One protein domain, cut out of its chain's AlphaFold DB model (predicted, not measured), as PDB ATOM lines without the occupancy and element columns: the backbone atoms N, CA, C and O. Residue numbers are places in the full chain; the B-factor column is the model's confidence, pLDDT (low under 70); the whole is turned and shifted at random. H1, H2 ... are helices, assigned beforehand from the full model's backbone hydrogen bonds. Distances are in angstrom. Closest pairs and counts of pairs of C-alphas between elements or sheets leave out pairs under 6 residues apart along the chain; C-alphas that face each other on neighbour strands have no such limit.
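What this domain is: This is residues 254 to 296 of the 296 residues of an uncharacterized protein of Mytilus coruscus (UniProt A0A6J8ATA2). Two helices, H1 and H2, are joined by a tight turn and fold back as a V, open at the end away from the turn, with no third layer of structure over them. Residues 254 to 259 form a loop before H1, with Tyr 254 turned toward the open mouth of the V, and the tail of residues 290 to 296 runs on past the end of H2 and adds to the length. The printed part has 43 residues, with two named helices, H1 then H2, and no named strand; the class is all helix. The whole is only just loose, close to compact, with a radius of gyration of the C-alphas of 11.4 A, and the C-alphas span 38 by 19 by 11 A.

How they stand to each other: H1, residues 260 to 273, and H2, residues 278 to 289, follow each other with a tight link of 4 residues. They are close but not clearly touching, with 2 pairs of C-alphas within 8 A; the closest C-alphas are those of Ser 271 and Lys 281, 6.6 A apart. They run opposite ways at a steep tilt of 43 degrees, and their centres are 11.5 A apart. In H1 and H2 every O i to N i+4 pair is within hydrogen-bond range.

Where its parts are: The printed part begins at Tyr 254, with its C-alpha at (214.312, 358.420, 272.990). H1 begins at C-alpha 260, (217.588, 351.096, 271.314), and is 20.0 A long from first to last C-alpha. H2 measures 16.3 A and ends at C-alpha 289, (212.212, 357.210, 278.152).

The domain as a whole: The C-alphas farthest apart are those of Gly 275 and Asp 296, at 38.0 A. Residues 257 to 262, of which 260 to 262 belong to H1, stand free. The printed part has no cut and ends at Asp 296, the chain's last residue. The mean pLDDT of the printed part is 87.7, and residues 290 to 296 are under 70.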
ATOM      1  N   TYR A 254     214.589 359.599 273.802       92.06
ATOM      2  CA  TYR A 254     214.312 358.420 272.990       92.06
ATOM      3  C   TYR A 254     212.939 358.577 272.330       92.06
ATOM      4  O   TYR A 254     211.920 358.641 273.016       92.06
ATOM      5  N   ASP A 255     212.934 358.679 271.004       86.44
ATOM      6  CA  ASP A 255     211.742 358.858 270.168       86.44
ATOM      7  C   ASP A 255     211.043 357.535 269.816       86.44
ATOM      8  O   ASP A 255     209.888 357.537 269.395       86.44
ATOM      9  N   GLY A 256     211.720 356.401 270.015       87.75
ATOM     10  CA  GLY A 256     211.230 355.080 269.626       87.75
ATOM     11  C   GLY A 256     211.421 354.748 268.144       87.75
ATOM     12  O   GLY A 256     211.155 353.614 267.756       87.75
ATOM     13  N   GLU A 257     211.898 355.694 267.330       89.12
ATOM     14  CA  GLU A 257     212.256 355.459 265.925       89.12
ATOM     15  C   GLU A 257     213.713 355.002 265.797       89.12
ATOM     16  O   GLU A 257     214.045 354.167 264.952       89.12
ATOM     17  N   SER A 258     214.584 355.530 266.659       86.69
ATOM     18  CA  SER A 258     215.997 355.161 266.709       86.69
ATOM     19  C   SER A 258     216.203 353.777 267.339       86.69
ATOM     20  O   SER A 258     215.462 353.364 268.229       86.69
ATOM     21  N   SER A 259     217.255 353.065 266.920       94.31
ATOM     22  CA  SER A 259     217.665 351.799 267.544       94.31
ATOM     23  C   SER A 259     217.929 351.986 269.042       94.31
ATOM     24  O   SER A 259     218.645 352.905 269.452       94.31
ATOM     25  N   TRP A 260     217.387 351.085 269.864       92.06
ATOM     26  CA  TRP A 260     217.588 351.096 271.314       92.06
ATOM     27  C   TRP A 260     219.073 351.024 271.700       92.06
ATOM     28  O   TRP A 260     219.527 351.738 272.594       92.06
ATOM     29  N   GLN A 261     219.849 350.198 270.995       95.75
ATOM     30  CA  GLN A 261     221.283 350.035 271.232       95.75
ATOM     31  C   GLN A 261     222.057 351.328 270.955       95.75
ATOM     32  O   GLN A 261     222.919 351.703 271.749       95.75
ATOM     33  N   ASP A 262     221.723 352.042 269.878       94.94
ATOM     34  CA  ASP A 262     222.396 353.299 269.529       94.94
ATOM     35  C   ASP A 262     222.104 354.378 270.575       94.94
ATOM     36  O   ASP A 262     222.998 355.116 271.004       94.94
ATOM     37  N   TYR A 263     220.856 354.418 271.043       95.38
ATOM     38  CA  TYR A 263     220.449 355.284 272.137       95.38
ATOM     39  C   TYR A 263     221.226 354.986 273.428       95.38
ATOM     40  O   TYR A 263     221.743 355.908 274.063       95.38
ATOM     41  N   GLN A 264     221.356 353.709 273.798       95.38
ATOM     42  CA  GLN A 264     222.075 353.294 275.001       95.38
ATOM     43  C   GLN A 264     223.551 353.713 274.954       95.38
ATOM     44  O   GLN A 264     224.043 354.318 275.907       95.38
ATOM     45  N   VAL A 265     224.235 353.467 273.831       96.19
ATOM     46  CA  VAL A 265     225.640 353.870 273.638       96.19
ATOM     47  C   VAL A 265     225.793 355.390 273.746       96.19
ATOM     48  O   VAL A 265     226.703 355.883 274.417       96.19
ATOM     49  N   HIS A 266     224.885 356.154 273.130       94.94
ATOM     50  CA  HIS A 266     224.905 357.613 273.217       94.94
ATOM     51  C   HIS A 266     224.693 358.111 274.653       94.94
ATOM     52  O   HIS A 266     225.415 358.996 275.121       94.94
ATOM     53  N   PHE A 267     223.721 357.535 275.360       95.81
ATOM     54  CA  PHE A 267     223.418 357.881 276.743       95.81
ATOM     55  C   PHE A 267     224.612 357.614 277.665       95.81
ATOM     56  O   PHE A 267     224.959 358.459 278.493       95.81
ATOM     57  N   GLU A 268     225.278 356.474 277.490       96.19
ATOM     58  CA  GLU A 268     226.435 356.087 278.292       96.19
ATOM     59  C   GLU A 268     227.615 357.039 278.076       96.19
ATOM     60  O   GLU A 268     228.143 357.586 279.049       96.19
ATOM     61  N   MET A 269     227.920 357.371 276.818       96.19
ATOM     62  CA  MET A 269     228.930 358.374 276.469       96.19
ATOM     63  C   MET A 269     228.633 359.738 277.115       96.19
ATOM     64  O   MET A 269     229.520 360.367 277.690       96.19
ATOM     65  N   VAL A 270     227.382 360.212 277.052       95.38
ATOM     66  CA  VAL A 270     226.982 361.487 277.678       95.38
ATOM     67  C   VAL A 270     227.102 361.420 279.201       95.38
ATOM     68  O   VAL A 270     227.532 362.391 279.826       95.38
ATOM     69  N   SER A 271     226.756 360.283 279.803       95.75
ATOM     70  CA  SER A 271     226.838 360.096 281.249       95.75
ATOM     71  C   SER A 271     228.274 360.134 281.768       95.75
ATOM     72  O   SER A 271     228.531 360.758 282.795       95.75
ATOM     73  N   GLU A 272     229.213 359.537 281.030       95.81
ATOM     74  CA  GLU A 272     230.639 359.559 281.353       95.81
ATOM     75  C   GLU A 272     231.214 360.965 281.169       95.81
ATOM     76  O   GLU A 272     231.885 361.486 282.059       95.81
ATOM     77  N   MET A 273     230.869 361.633 280.062       94.44
ATOM     78  CA  MET A 273     231.283 363.015 279.805       94.44
ATOM     79  C   MET A 273     230.827 363.992 280.891       94.44
ATOM     80  O   MET A 273     231.528 364.966 281.160       94.44
ATOM     81  N   ASN A 274     229.654 363.757 281.476       94.44
ATOM     82  CA  ASN A 274     229.106 364.591 282.538       94.44
ATOM     83  C   ASN A 274     229.500 364.119 283.949       94.44
ATOM     84  O   ASN A 274     229.103 364.767 284.918       94.44
ATOM     85  N   GLY A 275     230.208 362.991 284.082       95.19
ATOM     86  CA  GLY A 275     230.555 362.403 285.376       95.19
ATOM     87  C   GLY A 275     229.333 362.050 286.229       95.19
ATOM     88  O   GLY A 275     229.312 362.344 287.419       95.19
ATOM     89  N   TRP A 276     228.279 361.497 285.623       95.62
ATOM     90  CA  TRP A 276     227.068 361.119 286.356       95.62
ATOM     91  C   TRP A 276     227.267 359.843 287.170       95.62
ATOM     92  O   TRP A 276     227.720 358.834 286.635       95.62
ATOM     93  N   ASP A 277     226.816 359.868 288.421       96.44
ATOM     94  CA  ASP A 277     226.692 358.672 289.255       96.44
ATOM     95  C   ASP A 277     225.543 357.780 288.770       96.44
ATOM     96  O   ASP A 277     224.574 358.261 288.173       96.44
ATOM     97  N   ASP A 278     225.589 356.486 289.092       96.12
ATOM     98  CA  ASP A 278     224.604 355.495 288.632       96.12
ATOM     99  C   ASP A 278     223.158 355.851 289.017       96.12
ATOM    100  O   ASP A 278     222.229 355.640 288.237       96.12
ATOM    101  N   ILE A 279     222.959 356.482 290.177       95.94
ATOM    102  CA  ILE A 279     221.642 356.972 290.618       95.94
ATOM    103  C   ILE A 279     221.143 358.083 289.681       95.94
ATOM    104  O   ILE A 279     219.985 358.084 289.255       95.94
ATOM    105  N   THR A 280     222.017 359.029 289.327       95.19
ATOM    106  CA  THR A 280     221.696 360.115 288.395       95.19
ATOM    107  C   THR A 280     221.482 359.582 286.983       95.19
ATOM    108  O   THR A 280     220.539 360.017 286.318       95.19
ATOM    109  N   LYS A 281     222.284 358.603 286.544       95.62
ATOM    110  CA  LYS A 281     222.093 357.900 285.269       95.62
ATOM    111  C   LYS A 281     220.719 357.242 285.208       95.62
ATOM    112  O   LYS A 281     219.962 357.529 284.287       95.62
ATOM    113  N   ALA A 282     220.348 356.441 286.206       95.06
ATOM    114  CA  ALA A 282     219.052 355.766 286.248       95.06
ATOM    115  C   ALA A 282     217.879 356.762 286.214       95.06
ATOM    116  O   ALA A 282     216.911 356.575 285.471       95.06
ATOM    117  N   PHE A 283     217.986 357.866 286.961       94.06
ATOM    118  CA  PHE A 283     216.978 358.923 286.945       94.06
ATOM    119  C   PHE A 283     216.856 359.574 285.560       94.06
ATOM    120  O   PHE A 283     215.755 359.676 285.015       94.06
ATOM    121  N   LYS A 284     217.984 359.965 284.954       93.56
ATOM    122  CA  LYS A 284     218.015 360.602 283.629       93.56
ATOM    123  C   LYS A 284     217.538 359.669 282.521       93.56
ATOM    124  O   LYS A 284     216.818 360.113 281.622       93.56
ATOM    125  N   LEU A 285     217.867 358.386 282.615       93.25
ATOM    126  CA  LEU A 285     217.359 357.355 281.722       93.25
ATOM    127  C   LEU A 285     215.834 357.259 281.844       93.25
ATOM    128  O   LEU A 285     215.117 357.358 280.859       93.25
ATOM    129  N   THR A 286     215.301 357.199 283.061       92.25
ATOM    130  CA  THR A 286     213.846 357.129 283.266       92.25
ATOM    131  C   THR A 286     213.120 358.350 282.689       92.25
ATOM    132  O   THR A 286     212.062 358.209 282.076       92.25
ATOM    133  N   THR A 287     213.687 359.554 282.832       90.62
ATOM    134  CA  THR A 287     213.085 360.779 282.276       90.62
ATOM    135  C   THR A 287     213.128 360.841 280.752       90.62
ATOM    136  O   THR A 287     212.178 361.324 280.145       90.62
ATOM    137  N   SER A 288     214.195 360.335 280.136       89.12
ATOM    138  CA  SER A 288     214.379 360.357 278.676       89.12
ATOM    139  C   SER A 288     213.527 359.309 277.956       89.12
ATOM    140  O   SER A 288     213.154 359.522 276.806       89.12
ATOM    141  N   LEU A 289     213.146 358.230 278.649       87.00
ATOM    142  CA  LEU A 289     212.212 357.210 278.152       87.00
ATOM    143  C   LEU A 289     210.738 357.600 278.290       87.00
ATOM    144  O   LEU A 289     209.874 356.998 277.659       87.00
ATOM    145  N   ARG A 290     210.422 358.579 279.144       69.62
ATOM    146  CA  ARG A 290     209.033 358.939 279.465       69.62
ATOM    147  C   ARG A 290     208.328 359.698 278.335       69.62
ATOM    148  O   ARG A 290     207.110 359.844 278.382       69.62
ATOM    149  N   ALA A 291     209.059 360.142 277.316       60.16
ATOM    150  CA  ALA A 291     208.517 360.829 276.148       60.16
ATOM    151  C   ALA A 291     207.971 359.861 275.080       60.16
ATOM    152  O   ALA A 291     208.102 360.125 273.890       60.16
ATOM    153  N   LEU A 292     207.348 358.748 275.481       57.97
ATOM    154  CA  LEU A 292     206.576 357.952 274.531       57.97
ATOM    155  C   LEU A 292     205.370 358.787 274.076       57.97
ATOM    156  O   LEU A 292     204.645 359.309 274.937       57.97
ATOM    157  N   PRO A 293     205.143 358.942 272.760       54.06
ATOM    158  CA  PRO A 293     203.954 359.615 272.269       54.06
ATOM    159  C   PRO A 293     202.737 358.885 272.832       54.06
ATOM    160  O   PRO A 293     202.645 357.656 272.768       54.06
ATOM    161  N   LYS A 294     201.817 359.641 273.440       53.12
ATOM    162  CA  LYS A 294     200.492 359.116 273.764       53.12
ATOM    163  C   LYS A 294     199.925 358.571 272.456       53.12
ATOM    164  O   LYS A 294     199.813 359.321 271.492       53.12
ATOM    165  N   GLN A 295     199.658 357.269 272.407       50.75
ATOM    166  CA  GLN A 295     198.798 356.724 271.368       50.75
ATOM    167  C   GLN A 295     197.419 357.345 271.603       50.75
ATOM    168  O   GLN A 295     196.777 357.027 272.606       50.75
ATOM    169  N   ASP A 296     197.062 358.309 270.756       54.25
ATOM    170  CA  ASP A 296     195.721 358.891 270.672       54.25
ATOM    171  C   ASP A 296     194.747 357.915 269.989       54.25
ATOM    172  O   ASP A 296     195.174 357.205 269.045       54.25
TER     173      ASP A 296